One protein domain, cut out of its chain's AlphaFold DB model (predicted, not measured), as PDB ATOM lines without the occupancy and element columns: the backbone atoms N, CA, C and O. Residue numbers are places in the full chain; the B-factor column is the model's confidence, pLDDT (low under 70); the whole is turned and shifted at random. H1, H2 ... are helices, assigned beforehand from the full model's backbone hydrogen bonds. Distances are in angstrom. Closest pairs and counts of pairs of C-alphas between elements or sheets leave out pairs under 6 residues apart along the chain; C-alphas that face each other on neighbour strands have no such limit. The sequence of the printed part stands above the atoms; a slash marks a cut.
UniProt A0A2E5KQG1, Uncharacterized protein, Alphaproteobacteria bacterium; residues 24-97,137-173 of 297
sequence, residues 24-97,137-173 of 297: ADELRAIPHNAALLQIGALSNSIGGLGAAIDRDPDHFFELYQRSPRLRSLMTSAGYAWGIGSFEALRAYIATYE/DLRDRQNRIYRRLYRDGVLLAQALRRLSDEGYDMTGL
ATOM      1  N   ALA A  24     118.974-177.833 308.468       54.12
ATOM      2  CA  ALA A  24     119.799-177.739 307.261       54.12
ATOM      3  C   ALA A  24     119.923-176.309 306.689       54.12
ATOM      4  O   ALA A  24     120.894-176.017 305.994       54.12
ATOM      5  N   ASP A  25     118.969-175.423 306.982       53.00
ATOM      6  CA  ASP A  25     118.934-174.018 306.548       53.00
ATOM      7  C   ASP A  25     119.902-173.104 307.332       53.00
ATOM      8  O   ASP A  25     120.208-171.992 306.879       53.00
ATOM      9  N   GLU A  26     120.435-173.581 308.460       49.59
ATOM     10  CA  GLU A  26     121.445-172.901 309.287       49.59
ATOM     11  C   GLU A  26     122.863-173.018 308.690       49.59
ATOM     12  O   GLU A  26     123.750-172.207 308.983       49.59
ATOM     13  N   LEU A  27     123.069-173.984 307.787       44.81
ATOM     14  CA  LEU A  27     124.327-174.211 307.080       44.81
ATOM     15  C   LEU A  27     124.453-173.323 305.836       44.81
ATOM     16  O   LEU A  27     123.509-173.118 305.070       44.81
ATOM     17  N   ARG A  28     125.666-172.819 305.582       48.00
ATOM     18  CA  ARG A  28     125.983-172.197 304.286       48.00
ATOM     19  C   ARG A  28     125.983-173.256 303.176       48.00
ATOM     20  O   ARG A  28     126.273-174.425 303.415       48.00
ATOM     21  N   ALA A  29     125.710-172.822 301.944       49.16
ATOM     22  CA  ALA A  29     125.542-173.714 300.792       49.16
ATOM     23  C   ALA A  29     126.762-174.621 300.528       49.16
ATOM     24  O   ALA A  29     126.590-175.801 300.244       49.16
ATOM     25  N   ILE A  30     127.987-174.103 300.680       46.47
ATOM     26  CA  ILE A  30     129.226-174.874 300.466       46.47
ATOM     27  C   ILE A  30     129.387-175.986 301.527       46.47
ATOM     28  O   ILE A  30     129.481-177.149 301.138       46.47
ATOM     29  N   PRO A  31     129.334-175.696 302.846       53.09
ATOM     30  CA  PRO A  31     129.279-176.723 303.890       53.09
ATOM     31  C   PRO A  31     128.169-177.754 303.706       53.09
ATOM     32  O   PRO A  31     128.393-178.946 303.892       53.09
ATOM     33  N   HIS A  32     126.974-177.302 303.330       54.91
ATOM     34  CA  HIS A  32     125.826-178.177 303.137       54.91
ATOM     35  C   HIS A  32     126.059-179.163 301.981       54.91
ATOM     36  O   HIS A  32     125.918-180.371 302.161       54.91
ATOM     37  N   ASN A  33     126.509-178.673 300.823       57.59
ATOM     38  CA  ASN A  33     126.814-179.514 299.664       57.59
ATOM     39  C   ASN A  33     127.982-180.470 299.946       57.59
ATOM     40  O   ASN A  33     127.917-181.643 299.585       57.59
ATOM     41  N   ALA A  34     129.015-180.002 300.653       59.22
ATOM     42  CA  ALA A  34     130.121-180.845 301.091       59.22
ATOM     43  C   ALA A  34     129.651-181.958 302.043       59.22
ATOM     44  O   ALA A  34     130.103-183.091 301.916       59.22
ATOM     45  N   ALA A  35     128.713-181.680 302.956       63.38
ATOM     46  CA  ALA A  35     128.134-182.701 303.830       63.38
ATOM     47  C   ALA A  35     127.339-183.743 303.029       63.38
ATOM     48  O   ALA A  35     127.482-184.939 303.267       63.38
ATOM     49  N   LEU A  36     126.549-183.303 302.046       67.00
ATOM     50  CA  LEU A  36     125.756-184.186 301.183       67.00
ATOM     51  C   LEU A  36     126.621-185.085 300.284       67.00
ATOM     52  O   LEU A  36     126.257-186.238 300.041       67.00
ATOM     53  N   LEU A  37     127.775-184.588 299.836       66.19
ATOM     54  CA  LEU A  37     128.816-185.382 299.171       66.19
ATOM     55  C   LEU A  37     129.463-186.393 300.117       66.19
ATOM     56  O   LEU A  37     129.632-187.554 299.765       66.19
ATOM     57  N   GLN A  38     129.781-185.973 301.342       64.50
ATOM     58  CA  GLN A  38     130.420-186.831 302.346       64.50
ATOM     59  C   GLN A  38     129.543-188.007 302.787       64.50
ATOM     60  O   GLN A  38     130.079-189.024 303.225       64.50
ATOM     61  N   ILE A  39     128.219-187.884 302.665       70.50
ATOM     62  CA  ILE A  39     127.263-188.959 302.967       70.50
ATOM     63  C   ILE A  39     126.803-189.728 301.718       70.50
ATOM     64  O   ILE A  39     125.966-190.615 301.833       70.50
ATOM     65  N   GLY A  40     127.340-189.411 300.535       71.75
ATOM     66  CA  GLY A  40     127.206-190.212 299.314       71.75
ATOM     67  C   GLY A  40     125.976-189.942 298.441       71.75
ATOM     68  O   GLY A  40     125.943-190.419 297.316       71.75
ATOM     69  N   ALA A  41     124.975-189.171 298.877       69.50
ATOM     70  CA  ALA A  41     123.705-189.076 298.139       69.50
ATOM     71  C   ALA A  41     123.512-187.827 297.264       69.50
ATOM     72  O   ALA A  41     122.463-187.721 296.641       69.50
ATOM     73  N   LEU A  42     124.464-186.882 297.210       80.50
ATOM     74  CA  LEU A  42     124.460-185.720 296.291       80.50
ATOM     75  C   LEU A  42     123.094-185.030 296.086       80.50
ATOM     76  O   LEU A  42     122.769-184.518 295.013       80.50
ATOM     77  N   SER A  43     122.270-185.021 297.139       76.50
ATOM     78  CA  SER A  43     120.839-184.712 297.022       76.50
ATOM     79  C   SER A  43     120.555-183.272 296.597       76.50
ATOM     80  O   SER A  43     119.471-182.979 296.109       76.50
ATOM     81  N   ASN A  44     121.542-182.387 296.715       77.62
ATOM     82  CA  ASN A  44     121.510-181.028 296.189       77.62
ATOM     83  C   ASN A  44     121.461-180.976 294.653       77.62
ATOM     84  O   ASN A  44     120.890-180.037 294.106       77.62
ATOM     85  N   SER A  45     122.054-181.958 293.971       84.06
ATOM     86  CA  SER A  45     122.117-182.016 292.506       84.06
ATOM     87  C   SER A  45     121.031-182.900 291.899       84.06
ATOM     88  O   SER A  45     120.611-182.652 290.774       84.06
ATOM     89  N   ILE A  46     120.594-183.938 292.621       88.19
ATOM     90  CA  ILE A  46     119.662-184.944 292.085       88.19
ATOM     91  C   ILE A  46     118.275-184.923 292.731       88.19
ATOM     92  O   ILE A  46     117.328-185.452 292.155       88.19
ATOM     93  N   GLY A  47     118.136-184.321 293.912       88.81
ATOM     94  CA  GLY A  47     116.927-184.426 294.720       88.81
ATOM     95  C   GLY A  47     115.705-183.784 294.066       88.81
ATOM     96  O   GLY A  47     115.699-182.600 293.738       88.81
ATOM     97  N   GLY A  48     114.638-184.565 293.939       91.88
ATOM     98  CA  GLY A  48     113.349-184.157 293.390       91.88
ATOM     99  C   GLY A  48     113.257-184.234 291.867       91.88
ATOM    100  O   GLY A  48     112.162-184.031 291.339       91.88
ATOM    101  N   LEU A  49     114.357-184.514 291.157       94.88
ATOM    102  CA  LEU A  49     114.345-184.623 289.696       94.88
ATOM    103  C   LEU A  49     113.548-185.841 289.238       94.88
ATOM    104  O   LEU A  49     112.731-185.717 288.331       94.88
ATOM    105  N   GLY A  50     113.739-186.994 289.882       95.94
ATOM    106  CA  GLY A  50     113.023-188.216 289.524       95.94
ATOM    107  C   GLY A  50     111.514-188.051 289.674       95.94
ATOM    108  O   GLY A  50     110.763-188.299 288.737       95.94
ATOM    109  N   ALA A  51     111.071-187.527 290.817       96.50
ATOM    110  CA  ALA A  51     109.667-187.230 291.071       96.50
ATOM    111  C   ALA A  51     109.101-186.131 290.154       96.50
ATOM    112  O   ALA A  51     107.897-186.107 289.917       96.50
ATOM    113  N   ALA A  52     109.924-185.196 289.668       96.75
ATOM    114  CA  ALA A  52     109.486-184.186 288.707       96.75
ATOM    115  C   ALA A  52     109.274-184.782 287.308       96.75
ATOM    116  O   ALA A  52     108.269-184.464 286.679       96.75
ATOM    117  N   ILE A  53     110.183-185.653 286.858       97.12
ATOM    118  CA  ILE A  53     110.083-186.360 285.572       97.12
ATOM    119  C   ILE A  53     108.878-187.308 285.573       97.12
ATOM    120  O   ILE A  53     108.118-187.337 284.613       97.12
ATOM    121  N   ASP A  54     108.656-188.025 286.676       96.94
ATOM    122  CA  ASP A  54     107.565-188.998 286.836       96.94
ATOM    123  C   ASP A  54     106.155-188.383 286.725       96.94
ATOM    124  O   ASP A  54     105.194-189.090 286.442       96.94
ATOM    125  N   ARG A  55     106.004-187.060 286.906       97.25
ATOM    126  CA  ARG A  55     104.698-186.385 286.763       97.25
ATOM    127  C   ARG A  55     104.177-186.371 285.330       97.25
ATOM    128  O   ARG A  55     102.968-186.459 285.146       97.25
ATOM    129  N   ASP A  56     105.066-186.191 284.357       97.19
ATOM    130  CA  ASP A  56     104.738-186.191 282.929       97.19
ATOM    131  C   ASP A  56     105.965-186.654 282.123       97.19
ATOM    132  O   ASP A  56     106.733-185.830 281.605       97.19
ATOM    133  N   PRO A  57     106.207-187.980 282.072       95.88
ATOM    134  CA  PRO A  57     107.400-188.521 281.438       95.88
ATOM    135  C   PRO A  57     107.465-188.169 279.953       95.88
ATOM    136  O   PRO A  57     108.504-187.720 279.478       95.88
ATOM    137  N   ASP A  58     106.367-188.333 279.217       95.88
ATOM    138  CA  ASP A  58     106.367-188.156 277.763       95.88
ATOM    139  C   ASP A  58     106.654-186.705 277.372       95.88
ATOM    140  O   ASP A  58     107.492-186.463 276.496       95.88
ATOM    141  N   HIS A  59     106.069-185.737 278.086       96.69
ATOM    142  CA  HIS A  59     106.403-184.334 277.878       96.69
ATOM    143  C   HIS A  59     107.869-184.028 278.218       96.69
ATOM    144  O   HIS A  59     108.530-183.279 277.492       96.69
ATOM    145  N   PHE A  60     108.411-184.621 279.288       97.50
ATOM    146  CA  PHE A  60     109.826-184.471 279.627       97.50
ATOM    147  C   PHE A  60     110.742-184.967 278.498       97.50
ATOM    148  O   PHE A  60     111.671-184.247 278.124       97.50
ATOM    149  N   PHE A  61     110.485-186.153 277.934       96.19
ATOM    150  CA  PHE A  61     111.309-186.708 276.851       96.19
ATOM    151  C   PHE A  61     111.205-185.877 275.566       96.19
ATOM    152  O   PHE A  61     112.231-185.592 274.944       96.19
ATOM    153  N   GLU A  62     110.012-185.390 275.209       95.94
ATOM    154  CA  GLU A  62     109.856-184.458 274.083       95.94
ATOM    155  C   GLU A  62     110.675-183.173 274.305       95.94
ATOM    156  O   GLU A  62     111.437-182.729 273.438       95.94
ATOM    157  N   LEU A  63     110.565-182.581 275.498       96.44
ATOM    158  CA  LEU A  63     111.282-181.360 275.845       96.44
ATOM    159  C   LEU A  63     112.799-181.578 275.850       96.44
ATOM    160  O   LEU A  63     113.547-180.706 275.401       96.44
ATOM    161  N   TYR A  64     113.265-182.734 276.321       96.94
ATOM    162  CA  TYR A  64     114.679-183.098 276.354       96.94
ATOM    163  C   TYR A  64     115.301-183.126 274.950       96.94
ATOM    164  O   TYR A  64     116.394-182.587 274.731       96.94
ATOM    165  N   GLN A  65     114.581-183.670 273.966       94.56
ATOM    166  CA  GLN A  65     115.028-183.699 272.570       94.56
ATOM    167  C   GLN A  65     115.144-182.286 271.970       94.56
ATOM    168  O   GLN A  65     116.035-182.010 271.160       94.56
ATOM    169  N   ARG A  66     114.298-181.352 272.411       96.31
ATOM    170  CA  ARG A  66     114.200-179.996 271.845       96.31
ATOM    171  C   ARG A  66     115.015-178.942 272.597       96.31
ATOM    172  O   ARG A  66     115.310-177.894 272.027       96.31
ATOM    173  N   SER A  67     115.386-179.192 273.852       97.38
ATOM    174  CA  SER A  67     115.989-178.198 274.748       97.38
ATOM    175  C   SER A  67     117.459-178.502 275.062       97.38
ATOM    176  O   SER A  67     117.751-179.333 275.927       97.38
ATOM    177  N   PRO A  68     118.423-177.775 274.454       95.62
ATOM    178  CA  PRO A  68     119.839-177.891 274.808       95.62
ATOM    179  C   PRO A  68     120.108-177.618 276.291       95.62
ATOM    180  O   PRO A  68     120.942-178.278 276.902       95.62
ATOM    181  N   ARG A  69     119.366-176.680 276.894       96.12
ATOM    182  CA  ARG A  69     119.498-176.345 278.316       96.12
ATOM    183  C   ARG A  69     119.096-177.514 279.212       96.12
ATOM    184  O   ARG A  69     119.788-177.784 280.189       96.12
ATOM    185  N   LEU A  70     117.992-178.191 278.890       95.81
ATOM    186  CA  LEU A  70     117.553-179.355 279.656       95.81
ATOM    187  C   LEU A  70     118.569-180.492 279.543       95.81
ATOM    188  O   LEU A  70     118.896-181.100 280.558       95.81
ATOM    189  N   ARG A  71     119.147-180.701 278.352       95.25
ATOM    190  CA  ARG A  71     120.248-181.656 278.170       95.25
ATOM    191  C   ARG A  71     121.427-181.344 279.083       95.25
ATOM    192  O   ARG A  71     121.829-182.216 279.838       95.25
ATOM    193  N   SER A  72     121.919-180.102 279.101       93.19
ATOM    194  CA  SER A  72     123.029-179.719 279.986       93.19
ATOM    195  C   SER A  72     122.720-179.959 281.468       93.19
ATOM    196  O   SER A  72     123.558-180.508 282.180       93.19
ATOM    197  N   LEU A  73     121.516-179.597 281.932       93.06
ATOM    198  CA  LEU A  73     121.095-179.832 283.320       93.06
ATOM    199  C   LEU A  73     121.071-181.323 283.662       93.06
ATOM    200  O   LEU A  73     121.587-181.736 284.700       93.06
ATOM    201  N   MET A  74     120.506-182.135 282.774       95.06
ATOM    202  CA  MET A  74     120.437-183.575 282.970       95.06
ATOM    203  C   MET A  74     121.806-184.237 282.865       95.06
ATOM    204  O   MET A  74     122.039-185.196 283.588       95.06
ATOM    205  N   THR A  75     122.730-183.746 282.035       93.56
ATOM    206  CA  THR A  75     124.115-184.241 282.016       93.56
ATOM    207  C   THR A  75     124.782-184.014 283.373       93.56
ATOM    208  O   THR A  75     125.403-184.928 283.909       93.56
ATOM    209  N   SER A  76     124.599-182.838 283.987       90.56
ATOM    210  CA  SER A  76     125.080-182.589 285.353       90.56
ATOM    211  C   SER A  76     124.414-183.511 286.382       90.56
ATOM    212  O   SER A  76     125.099-184.046 287.252       90.56
ATOM    213  N   ALA A  77     123.101-183.739 286.268       91.75
ATOM    214  CA  ALA A  77     122.376-184.662 287.141       91.75
ATOM    215  C   ALA A  77     122.830-186.122 286.960       91.75
ATOM    216  O   ALA A  77     123.002-186.833 287.945       91.75
ATOM    217  N   GLY A  78     123.076-186.558 285.722       93.12
ATOM    218  CA  GLY A  78     123.584-187.887 285.389       93.12
ATOM    219  C   GLY A  78     125.006-188.103 285.900       93.12
ATOM    220  O   GLY A  78     125.298-189.151 286.471       93.12
ATOM    221  N   TYR A  79     125.873-187.089 285.797       91.69
ATOM    222  CA  TYR A  79     127.200-187.135 286.410       91.69
ATOM    223  C   TYR A  79     127.090-187.265 287.933       91.69
ATOM    224  O   TYR A  79     127.675-188.180 288.506       91.69
ATOM    225  N   ALA A  80     126.280-186.416 288.581       89.81
ATOM    226  CA  ALA A  80     126.047-186.465 290.026       89.81
ATOM    227  C   ALA A  80     125.458-187.809 290.488       89.81
ATOM    228  O   ALA A  80     125.870-188.335 291.521       89.81
ATOM    229  N   TRP A  81     124.544-188.393 289.711       91.19
ATOM    230  CA  TRP A  81     124.040-189.746 289.932       91.19
ATOM    231  C   TRP A  81     125.159-190.790 289.839       91.19
ATOM    232  O   TRP A  81     125.250-191.670 290.688       91.19
ATOM    233  N   GLY A  82     126.041-190.674 288.842       90.25
ATOM    234  CA  GLY A  82     127.138-191.611 288.611       90.25
ATOM    235  C   GLY A  82     128.225-191.609 289.693       90.25
ATOM    236  O   GLY A  82     128.820-192.659 289.928       90.25
ATOM    237  N   ILE A  83     128.490-190.471 290.345       89.19
ATOM    238  CA  ILE A  83     129.424-190.381 291.487       89.19
ATOM    239  C   ILE A  83     128.742-190.595 292.850       89.19
ATOM    240  O   ILE A  83     129.429-190.854 293.836       89.19
ATOM    241  N   GLY A  84     127.413-190.492 292.932       88.19
ATOM    242  CA  GLY A  84     126.655-190.770 294.151       88.19
ATOM    243  C   GLY A  84     126.544-192.270 294.456       88.19
ATOM    244  O   GLY A  84     126.531-193.109 293.561       88.19
ATOM    245  N   SER A  85     126.422-192.618 295.737       89.44
ATOM    246  CA  SER A  85     126.107-193.967 296.208       89.44
ATOM    247  C   SER A  85     125.100-193.928 297.357       89.44
ATOM    248  O   SER A  85     125.391-193.507 298.482       89.44
ATOM    249  N   PHE A  86     123.897-194.434 297.085       89.75
ATOM    250  CA  PHE A  86     122.875-194.642 298.109       89.75
ATOM    251  C   PHE A  86     123.232-195.792 299.052       89.75
ATOM    252  O   PHE A  86     122.772-195.821 300.191       89.75
ATOM    253  N   GLU A  87     124.062-196.728 298.605       90.69
ATOM    254  CA  GLU A  87     124.620-197.805 299.413       90.69
ATOM    255  C   GLU A  87     125.578-197.245 300.462       90.69
ATOM    256  O   GLU A  87     125.487-197.639 301.622       90.69
ATOM    257  N   ALA A  88     126.429-196.282 300.087       91.62
ATOM    258  CA  ALA A  88     127.274-195.559 301.031       91.62
ATOM    259  C   ALA A  88     126.430-194.792 302.058       91.62
ATOM    260  O   ALA A  88     126.659-194.937 303.259       91.62
ATOM    261  N   LEU A  89     125.399-194.053 301.616       90.94
ATOM    262  CA  LEU A  89     124.466-193.387 302.534       90.94
ATOM    263  C   LEU A  89     123.827-194.392 303.501       90.94
ATOM    264  O   LEU A  89     123.813-194.171 304.710       90.94
ATOM    265  N   ARG A  90     123.332-195.521 302.982       91.81
ATOM    266  CA  ARG A  90     122.733-196.583 303.797       91.81
ATOM    267  C   ARG A  90     123.733-197.161 304.797       91.81
ATOM    268  O   ARG A  90     123.342-197.422 305.927       91.81
ATOM    269  N   ALA A  91     124.998-197.335 304.414       93.25
ATOM    270  CA  ALA A  91     126.048-197.820 305.306       93.25
ATOM    271  C   ALA A  91     126.316-196.842 306.462       93.25
ATOM    272  O   ALA A  91     126.413-197.279 307.605       93.25
ATOM    273  N   TYR A  92     126.348-195.528 306.203       91.50
ATOM    274  CA  TYR A  92     126.460-194.527 307.273       91.50
ATOM    275  C   TYR A  92     125.275-194.559 308.240       91.50
ATOM    276  O   TYR A  92     125.475-194.433 309.443       91.50
ATOM    277  N   ILE A  93     124.056-194.745 307.730       91.44
ATOM    278  CA  ILE A  93     122.852-194.846 308.566       91.44
ATOM    279  C   ILE A  93     122.868-196.144 309.381       91.44
ATOM    280  O   ILE A  93     122.539-196.135 310.564       91.44
ATOM    281  N   ALA A  94     123.293-197.253 308.770       93.00
ATOM    282  CA  ALA A  94     123.376-198.557 309.420       93.00
ATOM    283  C   ALA A  94     124.372-198.581 310.591       93.00
ATOM    284  O   ALA A  94     124.202-199.372 311.507       93.00
ATOM    285  N   THR A  95     125.365-197.689 310.621       93.31
ATOM    286  CA  THR A  95     126.250-197.499 311.785       93.31
ATOM    287  C   THR A  95     125.488-197.171 313.076       93.31
ATOM    288  O   THR A  95     125.975-197.472 314.160       93.31
ATOM    289  N   TYR A  96     124.283-196.605 312.978       92.50
ATOM    290  CA  TYR A  96     123.408-196.311 314.119       92.50
ATOM    291  C   TYR A  96     122.300-197.365 314.303       92.50
ATOM    292  O   TYR A  96     121.307-197.110 314.977       92.50
ATOM    293  N   GLU A  97     122.424-198.538 313.675       93.19
ATOM    294  CA  GLU A  97     121.504-199.664 313.836       93.19
ATOM    295  C   GLU A  97     122.022-200.623 314.922       93.19
ATOM    296  O   GLU A  97     123.031-201.292 314.686       93.19
ATOM    297  N   ASP A 137     117.584-191.569 318.601       80.88
ATOM    298  CA  ASP A 137     116.577-191.671 317.530       80.88
ATOM    299  C   ASP A 137     117.125-191.279 316.138       80.88
ATOM    300  O   ASP A 137     116.374-191.106 315.165       80.88
ATOM    301  N   LEU A 138     118.454-191.135 316.027       78.62
ATOM    302  CA  LEU A 138     119.156-190.659 314.832       78.62
ATOM    303  C   LEU A 138     118.853-191.528 313.613       78.62
ATOM    304  O   LEU A 138     118.533-191.008 312.541       78.62
ATOM    305  N   ARG A 139     118.889-192.849 313.791       84.81
ATOM    306  CA  ARG A 139     118.651-193.834 312.735       84.81
ATOM    307  C   ARG A 139     117.269-193.687 312.111       84.81
ATOM    308  O   ARG A 139     117.143-193.685 310.889       84.81
ATOM    309  N   ASP A 140     116.223-193.510 312.914       85.88
ATOM    310  CA  ASP A 140     114.859-193.377 312.396       85.88
ATOM    311  C   ASP A 140     114.660-192.063 311.640       85.88
ATOM    312  O   ASP A 140     114.030-192.043 310.575       85.88
ATOM    313  N   ARG A 141     115.237-190.966 312.144       86.12
ATOM    314  CA  ARG A 141     115.247-189.669 311.448       86.12
ATOM    315  C   ARG A 141     115.962-189.773 310.102       86.12
ATOM    316  O   ARG A 141     115.408-189.360 309.081       86.12
ATOM    317  N   GLN A 142     117.152-190.368 310.087       86.12
ATOM    318  CA  GLN A 142     117.952-190.544 308.877       86.12
ATOM    319  C   GLN A 142     117.280-191.491 307.875       86.12
ATOM    320  O   GLN A 142     117.234-191.185 306.685       86.12
ATOM    321  N   ASN A 143     116.672-192.587 308.335       88.38
ATOM    322  CA  ASN A 143     115.963-193.533 307.475       88.38
ATOM    323  C   ASN A 143     114.757-192.907 306.767       88.38
ATOM    324  O   ASN A 143     114.497-193.226 305.606       88.38
ATOM    325  N   ARG A 144     114.021-191.995 307.417       89.75
ATOM    326  CA  ARG A 144     112.932-191.256 306.753       89.75
ATOM    327  C   ARG A 144     113.450-190.423 305.580       89.75
ATOM    328  O   ARG A 144     112.850-190.442 304.505       89.75
ATOM    329  N   ILE A 145     114.575-189.732 305.774       87.62
ATOM    330  CA  ILE A 145     115.228-188.937 304.723       87.62
ATOM    331  C   ILE A 145     115.735-189.857 303.610       87.62
ATOM    332  O   ILE A 145     115.421-189.629 302.442       87.62
ATOM    333  N   TYR A 146     116.438-190.933 303.969       90.00
ATOM    334  CA  TYR A 146     116.944-191.928 303.030       90.00
ATOM    335  C   TYR A 146     115.841-192.495 302.142       90.00
ATOM    336  O   TYR A 146     115.978-192.462 300.928       90.00
ATOM    337  N   ARG A 147     114.714-192.944 302.711       91.94
ATOM    338  CA  ARG A 147     113.599-193.511 301.931       91.94
ATOM    339  C   ARG A 147     113.051-192.523 300.905       91.94
ATOM    340  O   ARG A 147     112.738-192.920 299.784       91.94
ATOM    341  N   ARG A 148     112.946-191.239 301.269       91.31
ATOM    342  CA  ARG A 148     112.486-190.188 300.354       91.31
ATOM    343  C   ARG A 148     113.479-189.965 299.214       91.31
ATOM    344  O   ARG A 148     113.060-189.946 298.061       91.31
ATOM    345  N   LEU A 149     114.765-189.822 299.536       90.69
ATOM    346  CA  LEU A 149     115.817-189.620 298.538       90.69
ATOM    347  C   LEU A 149     115.990-190.847 297.639       90.69
ATOM    348  O   LEU A 149     116.142-190.701 296.435       90.69
ATOM    349  N   TYR A 150     115.924-192.051 298.206       92.00
ATOM    350  CA  TYR A 150     116.066-193.301 297.470       92.00
ATOM    351  C   TYR A 150     114.909-193.510 296.495       92.00
ATOM    352  O   TYR A 150     115.142-193.844 295.340       92.00
ATOM    353  N   ARG A 151     113.663-193.254 296.921       94.19
ATOM    354  CA  ARG A 151     112.495-193.324 296.030       94.19
ATOM    355  C   ARG A 151     112.646-192.389 294.830       94.19
ATOM    356  O   ARG A 151     112.420-192.811 293.703       94.19
ATOM    357  N   ASP A 152     113.017-191.137 295.079       94.69
ATOM    358  CA  ASP A 152     113.264-190.160 294.018       94.69
ATOM    359  C   ASP A 152     114.435-190.581 293.113       94.69
ATOM    360  O   ASP A 152     114.324-190.542 291.890       94.69
ATOM    361  N   GLY A 153     115.515-191.087 293.710       92.69
ATOM    362  CA  GLY A 153     116.670-191.613 292.998       92.69
ATOM    363  C   GLY A 153     116.336-192.785 292.074       92.69
ATOM    364  O   GLY A 153     116.828-192.828 290.954       92.69
ATOM    365  N   VAL A 154     115.457-193.703 292.488       94.75
ATOM    366  CA  VAL A 154     114.990-194.809 291.634       94.75
ATOM    367  C   VAL A 154     114.279-194.281 290.385       94.75
ATOM    368  O   VAL A 154     114.559-194.757 289.287       94.75
ATOM    369  N   LEU A 155     113.408-193.279 290.532       96.94
ATOM    370  CA  LEU A 155     112.720-192.648 289.399       96.94
ATOM    371  C   LEU A 155     113.716-191.940 288.471       96.94
ATOM    372  O   LEU A 155     113.661-192.101 287.252       96.94
ATOM    373  N   LEU A 156     114.682-191.216 289.042       95.88
ATOM    374  CA  LEU A 156     115.744-190.580 288.266       95.88
ATOM    375  C   LEU A 156     116.575-191.617 287.498       95.88
ATOM    376  O   LEU A 156     116.833-191.435 286.313       95.88
ATOM    377  N   ALA A 157     116.958-192.724 288.135       94.88
ATOM    378  CA  ALA A 157     117.728-193.793 287.506       94.88
ATOM    379  C   ALA A 157     117.000-194.410 286.303       94.88
ATOM    380  O   ALA A 157     117.630-194.713 285.288       94.88
ATOM    381  N   GLN A 158     115.681-194.587 286.409       96.06
ATOM    382  CA  GLN A 158     114.841-195.063 285.310       96.06
ATOM    383  C   GLN A 158     114.818-194.056 284.156       96.06
ATOM    384  O   GLN A 158     115.025-194.446 283.007       96.06
ATOM    385  N   ALA A 159     114.649-192.764 284.454       96.69
ATOM    386  CA  ALA A 159     114.670-191.711 283.443       96.69
ATOM    387  C   ALA A 159     116.027-191.620 282.723       96.69
ATOM    388  O   ALA A 159     116.069-191.581 281.496       96.69
ATOM    389  N   LEU A 160     117.137-191.651 283.470       96.19
ATOM    390  CA  LEU A 160     118.490-191.657 282.902       96.19
ATOM    391  C   LEU A 160     118.726-192.886 282.017       96.19
ATOM    392  O   LEU A 160     119.317-192.757 280.952       96.19
ATOM    393  N   ARG A 161     118.236-194.065 282.424       96.00
ATOM    394  CA  ARG A 161     118.335-195.284 281.611       96.00
ATOM    395  C   ARG A 161     117.559-195.163 280.304       96.00
ATOM    396  O   ARG A 161     118.121-195.473 279.265       96.00
ATOM    397  N   ARG A 162     116.324-194.653 280.340       95.69
ATOM    398  CA  ARG A 162     115.539-194.422 279.118       95.69
ATOM    399  C   ARG A 162     116.235-193.438 278.176       95.69
ATOM    400  O   ARG A 162     116.276-193.681 276.979       95.69
ATOM    401  N   LEU A 163     116.841-192.370 278.702       95.81
ATOM    402  CA  LEU A 163     117.664-191.461 277.893       95.81
ATOM    403  C   LEU A 163     118.874-192.178 277.265       95.81
ATOM    404  O   LEU A 163     119.165-191.948 276.093       95.81
ATOM    405  N   SER A 164     119.542-193.067 278.008       95.19
ATOM    406  CA  SER A 164     120.599-193.932 277.459       95.19
ATOM    407  C   SER A 164     120.100-194.846 276.343       95.19
ATOM    408  O   SER A 164     120.769-194.954 275.317       95.19
ATOM    409  N   ASP A 165     118.921-195.446 276.498       94.69
ATOM    410  CA  ASP A 165     118.312-196.305 275.477       94.69
ATOM    411  C   ASP A 165     117.929-195.509 274.207       94.69
ATOM    412  O   ASP A 165     117.990-196.039 273.099       94.69
ATOM    413  N   GLU A 166     117.612-194.215 274.345       93.31
ATOM    414  CA  GLU A 166     117.380-193.269 273.237       93.31
ATOM    415  C   GLU A 166     118.682-192.720 272.606       93.31
ATOM    416  O   GLU A 166     118.632-191.900 271.686       93.31
ATOM    417  N   GLY A 167     119.856-193.174 273.064       93.31
ATOM    418  CA  GLY A 167     121.163-192.845 272.482       93.31
ATOM    419  C   GLY A 167     121.917-191.689 273.150       93.31
ATOM    420  O   GLY A 167     122.953-191.263 272.636       93.31
ATOM    421  N   TYR A 168     121.444-191.177 274.290       92.94
ATOM    422  CA  TYR A 168     122.154-190.162 275.073       92.94
ATOM    423  C   TYR A 168     122.988-190.829 276.166       92.94
ATOM    424  O   TYR A 168     122.421-191.409 277.079       92.94
ATOM    425  N   ASP A 169     124.319-190.730 276.144       91.06
ATOM    426  CA  ASP A 169     125.141-191.351 277.194       91.06
ATOM    427  C   ASP A 169     124.938-190.680 278.570       91.06
ATOM    428  O   ASP A 169     125.607-189.710 278.919       91.06
ATOM    429  N   MET A 170     123.989-191.201 279.353       91.94
ATOM    430  CA  MET A 170     123.632-190.697 280.684       91.94
ATOM    431  C   MET A 170     124.130-191.600 281.816       91.94
ATOM    432  O   MET A 170     124.125-191.204 282.982       91.94
ATOM    433  N   THR A 171     124.568-192.816 281.488       85.94
ATOM    434  CA  THR A 171     125.001-193.844 282.450       85.94
ATOM    435  C   THR A 171     126.505-194.123 282.405       85.94
ATOM    436  O   THR A 171     127.035-194.709 283.350       85.94
ATOM    437  N   GLY A 172     127.195-193.703 281.341       86.94
ATOM    438  CA  GLY A 172     128.644-193.817 281.144       86.94
ATOM    439  C   GLY A 172     129.443-192.568 281.529       86.94
ATOM    440  O   GLY A 172     130.664-192.571 281.406       86.94
ATOM    441  N   LEU A 173     128.789-191.529 282.064       89.69
ATOM    442  CA  LEU A 173     129.395-190.226 282.390       89.69
ATOM    443  C   LEU A 173     130.532-190.275 283.427       89.69
ATOM    444  O   LEU A 173     131.286-189.313 283.566       89.69
TER     445      LEU A 173
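Overview. This is residues 24 to 97 and 137 to 173 of the 297 residues of an uncharacterized protein of Alphaproteobacteria bacterium (UniProt A0A2E5KQG1). One long helix, H7, runs most of the length of an elongated body, and the other parts are ranged along it. H6 is side by side with its first part and runs the opposite way, the short H2 and H3 pack on it farther along, and H4 and H5 make a corner beyond H3, from which H5 slants back past H2; H1 is on the far side of H2 from H7, and the tail after H7, residues 166 to 173, folds back toward H5. The printed part has 111 residues with seven named helices, H1 to H7 in order along the chain, and no named strand: the class is all helix. The whole is compact, with a radius of gyration of the C-alphas of 15.0 A, and its C-alphas span 46 by 27 by 25 A.

Along the chain. The printed part begins at Ala 24. H1 covers residues 29 to 38 and is 14.1 A from first to last C-alpha; C-alpha 29 is at (125.542, -173.714, 300.792). H2 is residues 43 to 46, 5.1 A, and H3 is residues 49 to 53, 6.2 A. H4, residues 57 to 66, is 14.5 A long. H5, residues 68 to 83, is 22.9 A long and begins with C-alpha 68 at (119.839, -177.891, 274.808). H6 is residues 86 to 94, 12.0 A. After the cut comes H7, residues 138 to 165, the longest helix with 28 residues and 39.8 A; its last C-alpha, 165, is at (118.312, -196.305, 275.477).

Arrangement. H2 and H7 are the hubs, touching three other helices each. H6 touches residues 139 to 150 of H7 alone; the closest C-alphas, those of Ile 93 and Arg 139, are 6.0 A apart. These two helices stand at a shallow tilt of 10 degrees, opposite ways. H3 touches residues 152 to 159 of H7 alone, with the closest C-alphas, those of Gly 50 and Leu 156, 3.8 A apart. H2 and H7 only just touch, with 3 pairs of C-alphas within 8 A, the closest being those of Ser 43 and Leu 149 at 7.2 A; H7 touches H2 with residues 149 to 156 alone. H2 touches H5 at residues 76 to 81 of H5 alone, where the closest C-alphas, those of Ile 46 and Ala 77, are 5.6 A apart. H1 and H2 also only just touch, with 3 pairs within 8 A and the closest C-alphas, those of Leu 36 and Ser 43, 6.5 A apart. H4 and H5 touch only at the corner, by residues 70 to 71 of H5, with the closest C-alphas, those of Tyr 64 and Leu 70, 5.8 A apart, at a steep tilt of 64 degrees. H5 and H7 are close but not clearly touching: their closest C-alphas, those of Gly 78 and Leu 160, are 6.8 A apart. H4 and H7 are near each other, while H1 and H7 are among the pairs that are apart. In H1, H3, H4, H5, H6 and H7 every O i to N i+4 pair is within hydrogen-bond range; H2 is too short for such a pair, and 0 of its 1 O i to N i+3 pair is within range.

Size, cuts and confidence. The two C-alphas farthest apart, those of Arg 66 and Asp 137, are 47.2 A from each other. Residues 98 to 136 are not printed, and C-alphas 97 and 137 are 10.1 A apart across this cut, which falls in the link from H6 to H7. The five links from H1 to H6 are tight. The mean pLDDT of the printed part is 86.6; residues 24 to 38 and residue 41 are under 70, and H1 has a mean of 58.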